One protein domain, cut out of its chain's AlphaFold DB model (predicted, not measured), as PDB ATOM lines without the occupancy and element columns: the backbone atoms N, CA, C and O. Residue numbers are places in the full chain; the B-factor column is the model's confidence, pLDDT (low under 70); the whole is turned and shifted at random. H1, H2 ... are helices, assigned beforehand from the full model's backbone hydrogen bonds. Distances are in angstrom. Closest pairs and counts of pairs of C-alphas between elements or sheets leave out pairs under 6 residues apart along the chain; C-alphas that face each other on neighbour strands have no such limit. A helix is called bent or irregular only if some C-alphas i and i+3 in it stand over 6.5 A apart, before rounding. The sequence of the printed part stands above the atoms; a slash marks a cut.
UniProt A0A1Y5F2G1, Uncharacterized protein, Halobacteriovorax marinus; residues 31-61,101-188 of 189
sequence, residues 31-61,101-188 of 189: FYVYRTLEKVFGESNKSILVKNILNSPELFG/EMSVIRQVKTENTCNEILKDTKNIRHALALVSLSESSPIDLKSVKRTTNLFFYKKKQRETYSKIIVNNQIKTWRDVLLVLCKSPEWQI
ATOM      1  N   PHE A  31     -16.496 -22.876   1.856       89.06
ATOM      2  CA  PHE A  31     -17.287 -21.824   1.221       89.06
ATOM      3  C   PHE A  31     -18.590 -22.380   0.662       89.06
ATOM      4  O   PHE A  31     -19.645 -21.786   0.864       89.06
ATOM      5  N   TYR A  32     -18.560 -23.554   0.031       90.88
ATOM      6  CA  TYR A  32     -19.770 -24.223  -0.433       90.88
ATOM      7  C   TYR A  32     -20.702 -24.563   0.732       90.88
ATOM      8  O   TYR A  32     -21.906 -24.305   0.656       90.88
ATOM      9  N   VAL A  33     -20.161 -25.123   1.820       93.69
ATOM     10  CA  VAL A  33     -20.940 -25.436   3.029       93.69
ATOM     11  C   VAL A  33     -21.527 -24.156   3.629       93.69
ATOM     12  O   VAL A  33     -22.733 -24.107   3.869       93.69
ATOM     13  N   TYR A  34     -20.713 -23.108   3.798       93.81
ATOM     14  CA  TYR A  34     -21.149 -21.791   4.271       93.81
ATOM     15  C   TYR A  34     -22.296 -21.234   3.419       93.81
ATOM     16  O   TYR A  34     -23.386 -21.006   3.935       93.81
ATOM     17  N   ARG A  35     -22.091 -21.098   2.103       93.06
ATOM     18  CA  ARG A  35     -23.067 -20.515   1.170       93.06
ATOM     19  C   ARG A  35     -24.355 -21.314   1.102       93.06
ATOM     20  O   ARG A  35     -25.431 -20.734   0.994       93.06
ATOM     21  N   THR A  36     -24.264 -22.641   1.164       95.56
ATOM     22  CA  THR A  36     -25.448 -23.504   1.163       95.56
ATOM     23  C   THR A  36     -26.281 -23.261   2.417       95.56
ATOM     24  O   THR A  36     -27.482 -23.028   2.315       95.56
ATOM     25  N   LEU A  37     -25.659 -23.261   3.599       97.31
ATOM     26  CA  LEU A  37     -26.378 -23.067   4.859       97.31
ATOM     27  C   LEU A  37     -26.886 -21.629   5.031       97.31
ATOM     28  O   LEU A  37     -28.006 -21.442   5.501       97.31
ATOM     29  N   GLU A  38     -26.111 -20.626   4.619       96.38
ATOM     30  CA  GLU A  38     -26.522 -19.217   4.593       96.38
ATOM     31  C   GLU A  38     -27.741 -19.036   3.684       96.38
ATOM     32  O   GLU A  38     -28.766 -18.513   4.113       96.38
ATOM     33  N   LYS A  39     -27.688 -19.571   2.458       96.50
ATOM     34  CA  LYS A  39     -28.806 -19.513   1.510       96.50
ATOM     35  C   LYS A  39     -30.065 -20.192   2.043       96.50
ATOM     36  O   LYS A  39     -31.161 -19.717   1.776       96.50
ATOM     37  N   VAL A  40     -29.928 -21.334   2.720       97.94
ATOM     38  CA  VAL A  40     -31.084 -22.111   3.190       97.94
ATOM     39  C   VAL A  40     -31.716 -21.503   4.436       97.94
ATOM     40  O   VAL A  40     -32.936 -21.534   4.562       97.94
ATOM     41  N   PHE A  41     -30.920 -20.971   5.359       98.00
ATOM     42  CA  PHE A  41     -31.401 -20.554   6.679       98.00
ATOM     43  C   PHE A  41     -31.398 -19.035   6.900       98.00
ATOM     44  O   PHE A  41     -31.938 -18.585   7.908       98.00
ATOM     45  N   GLY A  42     -30.865 -18.263   5.954       94.62
ATOM     46  CA  GLY A  42     -30.834 -16.804   5.967       94.62
ATOM     47  C   GLY A  42     -29.606 -16.221   6.672       94.62
ATOM     48  O   GLY A  42     -28.946 -16.885   7.464       94.62
ATOM     49  N   GLU A  43     -29.332 -14.940   6.417       92.00
ATOM     50  CA  GLU A  43     -28.129 -14.220   6.882       92.00
ATOM     51  C   GLU A  43     -28.010 -14.091   8.412       92.00
ATOM     52  O   GLU A  43     -26.923 -13.855   8.943       92.00
ATOM     53  N   SER A  44     -29.102 -14.291   9.158       91.06
ATOM     54  CA  SER A  44     -29.118 -14.251  10.630       91.06
ATOM     55  C   SER A  44     -28.183 -15.270  11.283       91.06
ATOM     56  O   SER A  44     -27.831 -15.115  12.452       91.06
ATOM     57  N   ASN A  45     -27.758 -16.305  10.555       92.44
ATOM     58  CA  ASN A  45     -26.845 -17.329  11.050       92.44
ATOM     59  C   ASN A  45     -25.362 -17.081  10.716       92.44
ATOM     60  O   ASN A  45     -24.525 -17.915  11.067       92.44
ATOM     61  N   LYS A  46     -25.019 -15.961  10.067       91.06
ATOM     62  CA  LYS A  46     -23.662 -15.678   9.579       91.06
ATOM     63  C   LYS A  46     -22.589 -15.849  10.654       91.06
ATOM     64  O   LYS A  46     -21.573 -16.491  10.409       91.06
ATOM     65  N   SER A  47     -22.829 -15.367  11.874       91.75
ATOM     66  CA  SER A  47     -21.884 -15.520  12.993       91.75
ATOM     67  C   SER A  47     -21.633 -16.986  13.376       91.75
ATOM     68  O   SER A  47     -20.489 -17.372  13.622       91.75
ATOM     69  N   ILE A  48     -22.679 -17.820  13.373       95.25
ATOM     70  CA  ILE A  48     -22.599 -19.264  13.643       95.25
ATOM     71  C   ILE A  48     -21.797 -19.954  12.534       95.25
ATOM     72  O   ILE A  48     -20.916 -20.766  12.819       95.25
ATOM     73  N   LEU A  49     -22.079 -19.619  11.272       94.06
ATOM     74  CA  LEU A  49     -21.417 -20.215  10.112       94.06
ATOM     75  C   LEU A  49     -19.942 -19.816  10.009       94.06
ATOM     76  O   LEU A  49     -19.097 -20.675   9.759       94.06
ATOM     77  N   VAL A  50     -19.606 -18.550  10.267       90.62
ATOM     78  CA  VAL A  50     -18.210 -18.089  10.328       90.62
ATOM     79  C   VAL A  50     -17.451 -18.872  11.400       90.62
ATOM     80  O   VAL A  50     -16.427 -19.490  11.114       90.62
ATOM     81  N   LYS A  51     -17.993 -18.914  12.623       90.19
ATOM     82  CA  LYS A  51     -17.365 -19.579  13.772       90.19
ATOM     83  C   LYS A  51     -17.167 -21.079  13.562       90.19
ATOM     84  O   LYS A  51     -16.167 -21.627  14.022       90.19
ATOM     85  N   ASN A  52     -18.141 -21.760  12.957       93.62
ATOM     86  CA  ASN A  52     -18.141 -23.218  12.906       93.62
ATOM     87  C   ASN A  52     -17.659 -23.819  11.579       93.62
ATOM     88  O   ASN A  52     -17.260 -24.982  11.588       93.62
ATOM     89  N   ILE A  53     -17.712 -23.071  10.475       92.25
ATOM     90  CA  ILE A  53     -17.391 -23.569   9.131       92.25
ATOM     91  C   ILE A  53     -16.191 -22.822   8.543       92.25
ATOM     92  O   ILE A  53     -15.169 -23.445   8.263       92.25
ATOM     93  N   LEU A  54     -16.281 -21.495   8.370       87.38
ATOM     94  CA  LEU A  54     -15.228 -20.733   7.676       87.38
ATOM     95  C   LEU A  54     -13.900 -20.710   8.443       87.38
ATOM     96  O   LEU A  54     -12.839 -20.802   7.823       87.38
ATOM     97  N   ASN A  55     -13.972 -20.656   9.774       85.75
ATOM     98  CA  ASN A  55     -12.813 -20.677  10.671       85.75
ATOM     99  C   ASN A  55     -12.318 -22.101  10.998       85.75
ATOM    100  O   ASN A  55     -11.569 -22.279  11.955       85.75
ATOM    101  N   SER A  56     -12.759 -23.121  10.253       87.06
ATOM    102  CA  SER A  56     -12.292 -24.509  10.403       87.06
ATOM    103  C   SER A  56     -11.820 -25.110   9.065       87.06
ATOM    104  O   SER A  56     -12.343 -26.148   8.631       87.06
ATOM    105  N   PRO A  57     -10.867 -24.466   8.359       84.69
ATOM    106  CA  PRO A  57     -10.362 -24.951   7.070       84.69
ATOM    107  C   PRO A  57      -9.721 -26.343   7.151       84.69
ATOM    108  O   PRO A  57      -9.774 -27.097   6.184       84.69
ATOM    109  N   GLU A  58      -9.187 -26.738   8.303       84.62
ATOM    110  CA  GLU A  58      -8.638 -28.072   8.557       84.62
ATOM    111  C   GLU A  58      -9.697 -29.185   8.511       84.62
ATOM    112  O   GLU A  58      -9.368 -30.342   8.253       84.62
ATOM    113  N   LEU A  59     -10.972 -28.849   8.742       89.00
ATOM    114  CA  LEU A  59     -12.088 -29.799   8.714       89.00
ATOM    115  C   LEU A  59     -12.851 -29.764   7.392       89.00
ATOM    116  O   LEU A  59     -13.335 -30.797   6.926       89.00
ATOM    117  N   PHE A  60     -13.005 -28.577   6.808       89.19
ATOM    118  CA  PHE A  60     -13.857 -28.377   5.639       89.19
ATOM    119  C   PHE A  60     -13.077 -28.202   4.334       89.19
ATOM    120  O   PHE A  60     -13.663 -28.385   3.273       89.19
ATOM    121  N   GLY A  61     -11.773 -27.925   4.384       86.06
ATOM    122  CA  GLY A  61     -10.979 -27.556   3.215       86.06
ATOM    123  C   GLY A  61     -11.366 -26.182   2.671       86.06
ATOM    124  O   GLY A  61     -11.995 -25.375   3.359       86.06
ATOM    125  N   GLU A 101     -11.293 -34.906   3.265       86.19
ATOM    126  CA  GLU A 101     -12.231 -36.032   3.318       86.19
ATOM    127  C   GLU A 101     -13.266 -35.900   4.450       86.19
ATOM    128  O   GLU A 101     -13.099 -35.168   5.427       86.19
ATOM    129  N   MET A 102     -14.375 -36.631   4.325       88.25
ATOM    130  CA  MET A 102     -15.428 -36.620   5.336       88.25
ATOM    131  C   MET A 102     -14.941 -37.312   6.618       88.25
ATOM    132  O   MET A 102     -14.861 -38.536   6.672       88.25
ATOM    133  N   SER A 103     -14.654 -36.535   7.663       90.38
ATOM    134  CA  SER A 103     -14.247 -37.049   8.975       90.38
ATOM    135  C   SER A 103     -15.397 -37.039   9.986       90.38
ATOM    136  O   SER A 103     -16.366 -36.287   9.853       90.38
ATOM    137  N   VAL A 104     -15.275 -37.840  11.049       93.19
ATOM    138  CA  VAL A 104     -16.229 -37.824  12.175       93.19
ATOM    139  C   VAL A 104     -16.294 -36.432  12.815       93.19
ATOM    140  O   VAL A 104     -17.377 -35.944  13.125       93.19
ATOM    141  N   ILE A 105     -15.152 -35.749  12.945       93.31
ATOM    142  CA  ILE A 105     -15.084 -34.401  13.530       93.31
ATOM    143  C   ILE A 105     -15.865 -33.401  12.666       93.31
ATOM    144  O   ILE A 105     -16.647 -32.613  13.198       93.31
ATOM    145  N   ARG A 106     -15.726 -33.471  11.335       93.38
ATOM    146  CA  ARG A 106     -16.501 -32.647  10.396       93.38
ATOM    147  C   ARG A 106     -18.006 -32.892  10.529       93.38
ATOM    148  O   ARG A 106     -18.782 -31.934  10.530       93.38
ATOM    149  N   GLN A 107     -18.427 -34.149  10.672       94.25
ATOM    150  CA  GLN A 107     -19.841 -34.497  10.864       94.25
ATOM    151  C   GLN A 107     -20.390 -33.933  12.178       94.25
ATOM    152  O   GLN A 107     -21.416 -33.261  12.161       94.25
ATOM    153  N   VAL A 108     -19.672 -34.109  13.293       95.81
ATOM    154  CA  VAL A 108     -20.058 -33.551  14.602       95.81
ATOM    155  C   VAL A 108     -20.136 -32.024  14.545       95.81
ATOM    156  O   VAL A 108     -21.086 -31.421  15.044       95.81
ATOM    157  N   LYS A 109     -19.166 -31.372  13.895       95.88
ATOM    158  CA  LYS A 109     -19.157 -29.914  13.719       95.88
ATOM    159  C   LYS A 109     -20.344 -29.436  12.875       95.88
ATOM    160  O   LYS A 109     -20.989 -28.451  13.240       95.88
ATOM    161  N   THR A 110     -20.673 -30.156  11.800       96.56
ATOM    162  CA  THR A 110     -21.866 -29.900  10.975       96.56
ATOM    163  C   THR A 110     -23.138 -30.057  11.804       96.56
ATOM    164  O   THR A 110     -23.975 -29.160  11.814       96.56
ATOM    165  N   GLU A 111     -23.277 -31.153  12.550       97.06
ATOM    166  CA  GLU A 111     -24.448 -31.411  13.391       97.06
ATOM    167  C   GLU A 111     -24.641 -30.321  14.453       97.06
ATOM    168  O   GLU A 111     -25.748 -29.806  14.612       97.06
ATOM    169  N   ASN A 112     -23.569 -29.903  15.129       97.12
ATOM    170  CA  ASN A 112     -23.617 -28.805  16.096       97.12
ATOM    171  C   ASN A 112     -24.050 -27.490  15.441       97.12
ATOM    172  O   ASN A 112     -24.905 -26.789  15.982       97.12
ATOM    173  N   THR A 113     -23.518 -27.195  14.253       97.94
ATOM    174  CA  THR A 113     -23.885 -26.008  13.467       97.94
ATOM    175  C   THR A 113     -25.370 -26.028  13.108       97.94
ATOM    176  O   THR A 113     -26.081 -25.066  13.382       97.94
ATOM    177  N   CYS A 114     -25.870 -27.143  12.571       98.44
ATOM    178  CA  CYS A 114     -27.281 -27.314  12.229       98.44
ATOM    179  C   CYS A 114     -28.195 -27.158  13.451       98.44
ATOM    180  O   CYS A 114     -29.215 -26.471  13.385       98.44
ATOM    181  N   ASN A 115     -27.819 -27.758  14.585       98.12
ATOM    182  CA  ASN A 115     -28.560 -27.627  15.834       98.12
ATOM    183  C   ASN A 115     -28.609 -26.176  16.323       98.12
ATOM    184  O   ASN A 115     -29.668 -25.720  16.750       98.12
ATOM    185  N   GLU A 116     -27.485 -25.458  16.266       98.06
ATOM    186  CA  GLU A 116     -27.381 -24.060  16.687       98.06
ATOM    187  C   GLU A 116     -28.227 -23.140  15.798       98.06
ATOM    188  O   GLU A 116     -29.033 -22.375  16.324       98.06
ATOM    189  N   ILE A 117     -28.142 -23.294  14.472       98.19
ATOM    190  CA  ILE A 117     -28.955 -22.544  13.502       98.19
ATOM    191  C   ILE A 117     -30.445 -22.754  13.763       98.19
ATOM    192  O   ILE A 117     -31.214 -21.795  13.812       98.19
ATOM    193  N   LEU A 118     -30.866 -24.005  13.951       97.94
ATOM    194  CA  LEU A 118     -32.279 -24.331  14.082       97.94
ATOM    195  C   LEU A 118     -32.870 -23.922  15.435       97.94
ATOM    196  O   LEU A 118     -34.085 -23.980  15.578       97.94
ATOM    197  N   LYS A 119     -32.080 -23.499  16.437       97.25
ATOM    198  CA  LYS A 119     -32.618 -22.930  17.694       97.25
ATOM    199  C   LYS A 119     -33.481 -21.691  17.447       97.25
ATOM    200  O   LYS A 119     -34.457 -21.509  18.169       97.25
ATOM    201  N   ASP A 120     -33.161 -20.885  16.435       96.62
ATOM    202  CA  ASP A 120     -33.978 -19.732  16.064       96.62
ATOM    203  C   ASP A 120     -35.073 -20.128  15.060       96.62
ATOM    204  O   ASP A 120     -34.810 -20.545  13.929       96.62
ATOM    205  N   THR A 121     -36.330 -19.947  15.467       96.25
ATOM    206  CA  THR A 121     -37.505 -20.176  14.611       96.25
ATOM    207  C   THR A 121     -37.514 -19.313  13.346       96.25
ATOM    208  O   THR A 121     -38.079 -19.732  12.337       96.25
ATOM    209  N   LYS A 122     -36.850 -18.149  13.339       97.44
ATOM    210  CA  LYS A 122     -36.712 -17.314  12.136       97.44
ATOM    211  C   LYS A 122     -35.994 -18.056  11.009       97.44
ATOM    212  O   LYS A 122     -36.441 -17.984   9.867       97.44
ATOM    213  N   ASN A 123     -34.963 -18.834  11.339       98.00
ATOM    214  CA  ASN A 123     -34.195 -19.611  10.364       98.00
ATOM    215  C   ASN A 123     -35.036 -20.761   9.781       98.00
ATOM    216  O   ASN A 123     -34.980 -21.038   8.584       98.00
ATOM    217  N   ILE A 124     -35.875 -21.393  10.613       98.31
ATOM    218  CA  ILE A 124     -36.838 -22.418  10.171       98.31
ATOM    219  C   ILE A 124     -37.838 -21.807   9.183       98.31
ATOM    220  O   ILE A 124     -38.045 -22.343   8.096       98.31
ATOM    221  N   ARG A 125     -38.437 -20.663   9.538       98.44
ATOM    222  CA  ARG A 125     -39.405 -19.965   8.679       98.44
ATOM    223  C   ARG A 125     -38.787 -19.530   7.359       98.44
ATOM    224  O   ARG A 125     -39.431 -19.691   6.328       98.44
ATOM    225  N   HIS A 126     -37.553 -19.028   7.386       98.44
ATOM    226  CA  HIS A 126     -36.819 -18.666   6.178       98.44
ATOM    227  C   HIS A 126     -36.669 -19.875   5.242       98.44
ATOM    228  O   HIS A 126     -37.097 -19.811   4.091       98.44
ATOM    229  N   ALA A 127     -36.178 -21.007   5.757       98.44
ATOM    230  CA  ALA A 127     -35.994 -22.225   4.968       98.44
ATOM    231  C   ALA A 127     -37.302 -22.744   4.348       98.44
ATOM    232  O   ALA A 127     -37.330 -23.145   3.183       98.44
ATOM    233  N   LEU A 128     -38.405 -22.719   5.102       98.62
ATOM    234  CA  LEU A 128     -39.715 -23.151   4.605       98.62
ATOM    235  C   LEU A 128     -40.291 -22.181   3.563       98.62
ATOM    236  O   LEU A 128     -40.880 -22.624   2.574       98.62
ATOM    237  N   ALA A 129     -40.074 -20.874   3.728       98.38
ATOM    238  CA  ALA A 129     -40.535 -19.866   2.778       98.38
ATOM    239  C   ALA A 129     -39.907 -20.051   1.384       98.38
ATOM    240  O   ALA A 129     -40.612 -19.908   0.383       98.38
ATOM    241  N   LEU A 130     -38.635 -20.474   1.306       98.38
ATOM    242  CA  LEU A 130     -37.941 -20.777   0.039       98.38
ATOM    243  C   LEU A 130     -38.645 -21.852  -0.806       98.38
ATOM    244  O   LEU A 130     -38.455 -21.912  -2.019       98.38
ATOM    245  N   VAL A 131     -39.452 -22.707  -0.175       98.12
ATOM    246  CA  VAL A 131     -40.206 -23.789  -0.828       98.12
ATOM    247  C   VAL A 131     -41.724 -23.599  -0.743       98.12
ATOM    248  O   VAL A 131     -42.489 -24.538  -0.997       98.12
ATOM    249  N   SER A 132     -42.156 -22.376  -0.418       98.25
ATOM    250  CA  SER A 132     -43.562 -21.990  -0.263       98.25
ATOM    251  C   SER A 132     -44.303 -22.872   0.749       98.25
ATOM    252  O   SER A 132     -45.392 -23.384   0.474       98.25
ATOM    253  N   LEU A 133     -43.674 -23.095   1.903       98.38
ATOM    254  CA  LEU A 133     -44.215 -23.818   3.050       98.38
ATOM    255  C   LEU A 133     -44.205 -22.933   4.303       98.38
ATOM    256  O   LEU A 133     -43.525 -21.911   4.376       98.38
ATOM    257  N   SER A 134     -44.952 -23.372   5.308       98.19
ATOM    258  CA  SER A 134     -45.011 -22.808   6.657       98.19
ATOM    259  C   SER A 134     -44.808 -23.911   7.697       98.19
ATOM    260  O   SER A 134     -44.931 -25.095   7.388       98.19
ATOM    261  N   GLU A 135     -44.577 -23.539   8.958       97.19
ATOM    262  CA  GLU A 135     -44.464 -24.506  10.064       97.19
ATOM    263  C   GLU A 135     -45.742 -25.347  10.264       97.19
ATOM    264  O   GLU A 135     -45.672 -26.459  10.778       97.19
ATOM    265  N   SER A 136     -46.900 -24.848   9.820       97.50
ATOM    266  CA  SER A 136     -48.185 -25.557   9.854       97.50
ATOM    267  C   SER A 136     -48.444 -26.440   8.630       97.50
ATOM    268  O   SER A 136     -49.468 -27.121   8.570       97.50
ATOM    269  N   SER A 137     -47.567 -26.409   7.624       98.06
ATOM    270  CA  SER A 137     -47.740 -27.206   6.410       98.06
ATOM    271  C   SER A 137     -47.602 -28.703   6.710       98.06
ATOM    272  O   SER A 137     -46.763 -29.079   7.533       98.06
ATOM    273  N   PRO A 138     -48.360 -29.579   6.027       97.38
ATOM    274  CA  PRO A 138     -48.281 -31.014   6.259       97.38
ATOM    275  C   PRO A 138     -46.911 -31.575   5.859       97.38
ATOM    276  O   PRO A 138     -46.377 -31.264   4.789       97.38
ATOM    277  N   ILE A 139     -46.362 -32.455   6.700       97.69
ATOM    278  CA  ILE A 139     -45.130 -33.208   6.420       97.69
ATOM    279  C   ILE A 139     -45.495 -34.438   5.578       97.69
ATOM    280  O   ILE A 139     -45.489 -35.577   6.037       97.69
ATOM    281  N   ASP A 140     -45.873 -34.186   4.326       97.19
ATOM    282  CA  ASP A 140     -46.150 -35.211   3.320       97.19
ATOM    283  C   ASP A 140     -44.989 -35.353   2.321       97.19
ATOM    284  O   ASP A 140     -44.065 -34.535   2.263       97.19
ATOM    285  N   LEU A 141     -45.039 -36.390   1.481       96.94
ATOM    286  CA  LEU A 141     -43.982 -36.662   0.504       96.94
ATOM    287  C   LEU A 141     -43.741 -35.493  -0.463       96.94
ATOM    288  O   LEU A 141     -42.600 -35.253  -0.856       96.94
ATOM    289  N   LYS A 142     -44.785 -34.751  -0.850       97.25
ATOM    290  CA  LYS A 142     -44.666 -33.624  -1.787       97.25
ATOM    291  C   LYS A 142     -43.930 -32.455  -1.133       97.25
ATOM    292  O   LYS A 142     -43.072 -31.833  -1.762       97.25
ATOM    293  N   SER A 143     -44.252 -32.149   0.115       97.94
ATOM    294  CA  SER A 143     -43.665 -31.054   0.889       97.94
ATOM    295  C   SER A 143     -42.237 -31.381   1.329       97.94
ATOM    296  O   SER A 143     -41.333 -30.560   1.150       97.94
ATOM    297  N   VAL A 144     -41.980 -32.614   1.775       97.94
ATOM    298  CA  VAL A 144     -40.622 -33.083   2.092       97.94
ATOM    299  C   VAL A 144     -39.743 -33.095   0.839       97.94
ATOM    300  O   VAL A 144     -38.619 -32.602   0.886       97.94
ATOM    301  N   LYS A 145     -40.252 -33.558  -0.313       97.25
ATOM    302  CA  LYS A 145     -39.489 -33.547  -1.572       97.25
ATOM    303  C   LYS A 145     -39.073 -32.137  -1.981       97.25
ATOM    304  O   LYS A 145     -37.922 -31.941  -2.365       97.25
ATOM    305  N   ARG A 146     -39.967 -31.148  -1.852       97.25
ATOM    306  CA  ARG A 146     -39.624 -29.734  -2.083       97.25
ATOM    307  C   ARG A 146     -38.503 -29.275  -1.153       97.25
ATOM    308  O   ARG A 146     -37.519 -28.729  -1.632       97.25
ATOM    309  N   THR A 147     -38.608 -29.588   0.134       97.88
ATOM    310  CA  THR A 147     -37.609 -29.216   1.150       97.88
ATOM    311  C   THR A 147     -36.253 -29.891   0.907       97.88
ATOM    312  O   THR A 147     -35.216 -29.247   1.013       97.88
ATOM    313  N   THR A 148     -36.218 -31.157   0.477       97.25
ATOM    314  CA  THR A 148     -34.952 -31.852   0.155       97.25
ATOM    315  C   THR A 148     -34.194 -31.230  -1.023       97.25
ATOM    316  O   THR A 148     -32.974 -31.373  -1.100       97.25
ATOM    317  N   ASN A 149     -34.877 -30.504  -1.921       95.69
ATOM    318  CA  ASN A 149     -34.220 -29.782  -3.016       95.69
ATOM    319  C   ASN A 149     -33.314 -28.643  -2.523       95.69
ATOM    320  O   ASN A 149     -32.460 -28.205  -3.287       95.69
ATOM    321  N   LEU A 150     -33.491 -28.173  -1.285       96.56
ATOM    322  CA  LEU A 150     -32.665 -27.110  -0.709       96.56
ATOM    323  C   LEU A 150     -31.210 -27.548  -0.492       96.56
ATOM    324  O   LEU A 150     -30.313 -26.718  -0.579       96.56
ATOM    325  N   PHE A 151     -30.979 -28.844  -0.254       95.50
ATOM    326  CA  PHE A 151     -29.656 -29.394   0.060       95.50
ATOM    327  C   PHE A 151     -29.093 -30.257  -1.074       95.50
ATOM    328  O   PHE A 151     -27.929 -30.151  -1.440       95.50
ATOM    329  N   PHE A 152     -29.910 -31.137  -1.654       93.62
ATOM    330  CA  PHE A 152     -29.411 -32.189  -2.538       93.62
ATOM    331  C   PHE A 152     -29.619 -31.851  -4.012       93.62
ATOM    332  O   PHE A 152     -30.751 -31.729  -4.484       93.62
ATOM    333  N   TYR A 153     -28.541 -31.836  -4.793       87.69
ATOM    334  CA  TYR A 153     -28.607 -31.652  -6.248       87.69
ATOM    335  C   TYR A 153     -28.931 -32.950  -7.011       87.69
ATOM    336  O   TYR A 153     -29.594 -32.911  -8.054       87.69
ATOM    337  N   LYS A 154     -28.538 -34.117  -6.484       90.31
ATOM    338  CA  LYS A 154     -28.785 -35.423  -7.116       90.31
ATOM    339  C   LYS A 154     -30.206 -35.930  -6.816       90.31
ATOM    340  O   LYS A 154     -30.604 -36.093  -5.663       90.31
ATOM    341  N   LYS A 155     -30.975 -36.242  -7.871       91.62
ATOM    342  CA  LYS A 155     -32.381 -36.695  -7.774       91.62
ATOM    343  C   LYS A 155     -32.554 -37.964  -6.932       91.62
ATOM    344  O   LYS A 155     -33.492 -38.034  -6.145       91.62
ATOM    345  N   LYS A 156     -31.651 -38.940  -7.077       92.19
ATOM    346  CA  LYS A 156     -31.720 -40.223  -6.358       92.19
ATOM    347  C   LYS A 156     -31.656 -40.018  -4.840       92.19
ATOM    348  O   LYS A 156     -32.511 -40.522  -4.125       92.19
ATOM    349  N   GLN A 157     -30.695 -39.224  -4.368       91.69
ATOM    350  CA  GLN A 157     -30.520 -38.887  -2.954       91.69
ATOM    351  C   GLN A 157     -31.768 -38.192  -2.406       91.69
ATOM    352  O   GLN A 157     -32.295 -38.616  -1.381       91.69
ATOM    353  N   ARG A 158     -32.305 -37.201  -3.132       93.50
ATOM    354  CA  ARG A 158     -33.550 -36.513  -2.750       93.50
ATOM    355  C   ARG A 158     -34.713 -37.465  -2.531       93.50
ATOM    356  O   ARG A 158     -35.425 -37.354  -1.537       93.50
ATOM    357  N   GLU A 159     -34.927 -38.388  -3.462       95.06
ATOM    358  CA  GLU A 159     -36.033 -39.342  -3.387       95.06
ATOM    359  C   GLU A 159     -35.864 -40.321  -2.224       95.06
ATOM    360  O   GLU A 159     -36.837 -40.588  -1.518       95.06
ATOM    361  N   THR A 160     -34.641 -40.800  -1.983       95.19
ATOM    362  CA  THR A 160     -34.325 -41.650  -0.830       95.19
ATOM    363  C   THR A 160     -34.597 -40.920   0.485       95.19
ATOM    364  O   THR A 160     -35.376 -41.410   1.300       95.19
ATOM    365  N   TYR A 161     -34.037 -39.722   0.665       95.62
ATOM    366  CA  TYR A 161     -34.215 -38.937   1.888       95.62
ATOM    367  C   TYR A 161     -35.678 -38.550   2.125       95.62
ATOM    368  O   TYR A 161     -36.170 -38.672   3.244       95.62
ATOM    369  N   SER A 162     -36.408 -38.173   1.068       96.62
ATOM    370  CA  SER A 162     -37.831 -37.835   1.183       96.62
ATOM    371  C   SER A 162     -38.661 -39.000   1.720       96.62
ATOM    372  O   SER A 162     -39.499 -38.811   2.598       96.62
ATOM    373  N   LYS A 163     -38.418 -40.212   1.206       96.12
ATOM    374  CA  LYS A 163     -39.112 -41.425   1.655       96.12
ATOM    375  C   LYS A 163     -38.744 -41.781   3.090       96.12
ATOM    376  O   LYS A 163     -39.633 -42.080   3.875       96.12
ATOM    377  N   ILE A 164     -37.458 -41.717   3.443       95.81
ATOM    378  CA  ILE A 164     -36.982 -42.018   4.800       95.81
ATOM    379  C   ILE A 164     -37.632 -41.078   5.820       95.81
ATOM    380  O   ILE A 164     -38.135 -41.546   6.836       95.81
ATOM    381  N   ILE A 165     -37.668 -39.775   5.546       96.31
ATOM    382  CA  ILE A 165     -38.248 -38.777   6.456       96.31
ATOM    383  C   ILE A 165     -39.741 -39.033   6.693       96.31
ATOM    384  O   ILE A 165     -40.184 -39.051   7.840       96.31
ATOM    385  N   VAL A 166     -40.508 -39.277   5.624       96.00
ATOM    386  CA  VAL A 166     -41.950 -39.552   5.733       96.00
ATOM    387  C   VAL A 166     -42.210 -40.883   6.444       96.00
ATOM    388  O   VAL A 166     -43.056 -40.945   7.333       96.00
ATOM    389  N   ASN A 167     -41.458 -41.937   6.112       96.44
ATOM    390  CA  ASN A 167     -41.643 -43.268   6.702       96.44
ATOM    391  C   ASN A 167     -41.301 -43.312   8.197       96.44
ATOM    392  O   ASN A 167     -41.921 -44.071   8.934       96.44
ATOM    393  N   ASN A 168     -40.351 -42.490   8.654       95.81
ATOM    394  CA  ASN A 168     -40.009 -42.368  10.074       95.81
ATOM    395  C   ASN A 168     -40.973 -41.466  10.862       95.81
ATOM    396  O   ASN A 168     -40.736 -41.216  12.041       95.81
ATOM    397  N   GLN A 169     -42.049 -40.974  10.235       92.69
ATOM    398  CA  GLN A 169     -43.101 -40.190  10.891       92.69
ATOM    399  C   GLN A 169     -42.563 -38.970  11.658       92.69
ATOM    400  O   GLN A 169     -43.028 -38.651  12.756       92.69
ATOM    401  N   ILE A 170     -41.573 -38.277  11.082       93.88
ATOM    402  CA  ILE A 170     -41.035 -37.043  11.665       93.88
ATOM    403  C   ILE A 170     -42.162 -36.013  11.799       93.88
ATOM    404  O   ILE A 170     -42.872 -35.727  10.836       93.88
ATOM    405  N   LYS A 171     -42.325 -35.460  13.007       93.88
ATOM    406  CA  LYS A 171     -43.506 -34.664  13.376       93.88
ATOM    407  C   LYS A 171     -43.340 -33.161  13.195       93.88
ATOM    408  O   LYS A 171     -44.342 -32.454  13.167       93.88
ATOM    409  N   THR A 172     -42.108 -32.659  13.098       97.81
ATOM    410  CA  THR A 172     -41.850 -31.216  13.041       97.81
ATOM    411  C   THR A 172     -40.950 -30.842  11.868       97.81
ATOM    412  O   THR A 172     -40.033 -31.578  11.502       97.81
ATOM    413  N   TRP A 173     -41.172 -29.657  11.294       98.25
ATOM    414  CA  TRP A 173     -40.291 -29.120  10.252       98.25
ATOM    415  C   TRP A 173     -38.877 -28.837  10.755       98.25
ATOM    416  O   TRP A 173     -37.928 -28.960   9.982       98.25
ATOM    417  N   ARG A 174     -38.721 -28.526  12.048       98.31
ATOM    418  CA  ARG A 174     -37.411 -28.419  12.700       98.31
ATOM    419  C   ARG A 174     -36.618 -29.712  12.524       98.31
ATOM    420  O   ARG A 174     -35.475 -29.662  12.087       98.31
ATOM    421  N   ASP A 175     -37.232 -30.850  12.831       98.12
ATOM    422  CA  ASP A 175     -36.570 -32.154  12.766       98.12
ATOM    423  C   ASP A 175     -36.292 -32.571  11.318       98.12
ATOM    424  O   ASP A 175     -35.217 -33.090  11.023       98.12
ATOM    425  N   VAL A 176     -37.217 -32.280  10.391       98.38
ATOM    426  CA  VAL A 176     -36.996 -32.490   8.950       98.38
ATOM    427  C   VAL A 176     -35.769 -31.708   8.478       98.38
ATOM    428  O   VAL A 176     -34.865 -32.286   7.874       98.38
ATOM    429  N   LEU A 177     -35.707 -30.407   8.773       98.44
ATOM    430  CA  LEU A 177     -34.576 -29.557   8.395       98.44
ATOM    431  C   LEU A 177     -33.282 -29.988   9.087       98.44
ATOM    432  O   LEU A 177     -32.229 -29.948   8.457       98.44
ATOM    433  N   LEU A 178     -33.348 -30.441  10.342       98.19
ATOM    434  CA  LEU A 178     -32.187 -30.942  11.072       98.19
ATOM    435  C   LEU A 178     -31.606 -32.190  10.406       98.19
ATOM    436  O   LEU A 178     -30.402 -32.235  10.166       98.19
ATOM    437  N   VAL A 179     -32.452 -33.170  10.065       97.50
ATOM    438  CA  VAL A 179     -32.045 -34.400   9.365       97.50
ATOM    439  C   VAL A 179     -31.385 -34.078   8.027       97.50
ATOM    440  O   VAL A 179     -30.333 -34.633   7.715       97.50
ATOM    441  N   LEU A 180     -31.971 -33.163   7.249       97.75
ATOM    442  CA  LEU A 180     -31.415 -32.757   5.958       97.75
ATOM    443  C   LEU A 180     -30.091 -32.004   6.118       97.75
ATOM    444  O   LEU A 180     -29.129 -32.308   5.419       97.75
ATOM    445  N   CYS A 181     -30.026 -31.065   7.062       97.81
ATOM    446  CA  CYS A 181     -28.846 -30.242   7.300       97.81
ATOM    447  C   CYS A 181     -27.638 -31.085   7.720       97.81
ATOM    448  O   CYS A 181     -26.545 -30.900   7.185       97.81
ATOM    449  N   LYS A 182     -27.829 -32.051   8.629       96.00
ATOM    450  CA  LYS A 182     -26.725 -32.871   9.150       96.00
ATOM    451  C   LYS A 182     -26.309 -34.036   8.252       96.00
ATOM    452  O   LYS A 182     -25.327 -34.705   8.559       96.00
ATOM    453  N   SER A 183     -27.046 -34.307   7.176       94.69
ATOM    454  CA  SER A 183     -26.705 -35.381   6.243       94.69
ATOM    455  C   SER A 183     -25.361 -35.083   5.557       94.69
ATOM    456  O   SER A 183     -25.210 -34.022   4.952       94.69
ATOM    457  N   PRO A 184     -24.369 -35.988   5.611       91.69
ATOM    458  CA  PRO A 184     -23.104 -35.779   4.909       91.69
ATOM    459  C   PRO A 184     -23.253 -35.812   3.380       91.69
ATOM    460  O   PRO A 184     -22.422 -35.259   2.667       91.69
ATOM    461  N   GLU A 185     -24.295 -36.443   2.840       91.69
ATOM    462  CA  GLU A 185     -24.398 -36.770   1.418       91.69
ATOM    463  C   GLU A 185     -24.617 -35.559   0.508       91.69
ATOM    464  O   GLU A 185     -24.256 -35.631  -0.666       91.69
ATOM    465  N   TRP A 186     -25.164 -34.447   1.010       93.19
ATOM    466  CA  TRP A 186     -25.216 -33.206   0.227       93.19
ATOM    467  C   TRP A 186     -23.851 -32.507   0.147       93.19
ATOM    468  O   TRP A 186     -23.627 -31.713  -0.761       93.19
ATOM    469  N   GLN A 187     -22.920 -32.851   1.042       92.12
ATOM    470  CA  GLN A 187     -21.544 -32.360   1.021       92.12
ATOM    471  C   GLN A 187     -20.620 -33.221   0.145       92.12
ATOM    472  O   GLN A 187     -19.433 -32.923   0.078       92.12
ATOM    473  N   ILE A 188     -21.108 -34.289  -0.498       88.06
ATOM    474  CA  ILE A 188     -20.305 -35.186  -1.345       88.06
ATOM    475  C   ILE A 188     -20.609 -34.915  -2.828       88.06
ATOM    476  O   ILE A 188     -21.741 -35.115  -3.285       88.06
TER     477      ILE A 188
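What this domain is: This is residues 31 to 61 and 101 to 188 of the 189 residues of an uncharacterized protein of Halobacteriovorax marinus (UniProt A0A1Y5F2G1). The longest helix, H4, lies side by side with H2 and H8, and H1 folds back along H2 in a helical hairpin. H5 stands crosswise near the last residues of H1 and H4, while H6 and H7 cross each other beyond H8, which lies nearest the middle. The short helices H3 and H9 lie near the first residues of H4. The class is all helix: 119 residues are printed, with nine named helices, H1 to H9 in chain order, and no named strand. The whole is compact, with a radius of gyration of the C-alphas of 13.6 A and spans of 39 by 29 by 20 A.

How they stand to each other: H4, residues 104 to 118, and H8, residues 173 to 182, are the hubs, touching three helices each. They touch each other at a shallow tilt of 26 degrees, opposite ways; the closest C-alphas, of Glu 111 and Lys 182, are 5.0 A apart. H2, residues 43 to 54, touches H4 at 15 degrees, a shallow tilt, opposite ways, with C-alphas 45 and 117 closest at 6.1 A. H1, residues 31 to 41, touches H2 in a hairpin at 28 degrees, with C-alphas 34 and 49 closest at 6.1 A. H5, residues 121 to 129, touches H1 about perpendicular, at 88 degrees, with C-alphas 41 and 123 closest at 4.7 A. H6, residues 141 to 148, only just touches H8, with 3 pairs of C-alphas within 8 A, the closest being 148 and 180 at 6.9 A. H7, residues 155 to 167, touches H6 at a steep tilt of 56 degrees, with C-alphas 145 and 162 closest at 5.4 A. H3, residues 57 to 60, only just touches H4, at residues 105 to 106 alone, with 3 pairs of C-alphas within 8 A; C-alphas 59 and 106 are closest at 5.5 A. H9, residues 184 to 187, is close to but not clearly touching H1, with C-alphas 33 and 187 closest at 7.2 A. Every O i to N i+4 pair is within hydrogen-bond range in H1, H4, H5, H6, H7 and H8, against 6 of 8 in H2; H3 and H9 are too short for such a pair.

Where its parts are: H4 is 21.1 A from first to last C-alpha, from (-16.229, -37.824, 12.175) to (-32.279, -24.331, 14.082). H7 is 18.4 A long, H1 15.2 A, H2 14.5 A, H8 14.1 A, H5 12.2 A and H6 10.2 A. H2 is irregular: C-alphas 44 and 47 are 7.7 A apart. H1 begins at C-alpha 31, (-17.287, -21.824, 1.221), and H9 ends at C-alpha 187, (-21.544, -32.360, 1.021).

The domain as a whole: The two C-alphas farthest apart, of Glu 58 and Pro 138, are 39.8 A apart. Residues 62 to 100 are not printed, and C-alphas 61 and 101 across the cut are 8.6 A apart. Of the links printed whole, H5 to H6, with 11 residues, is long. The mean pLDDT of the printed part is 94.8, and no printed residue is under 70.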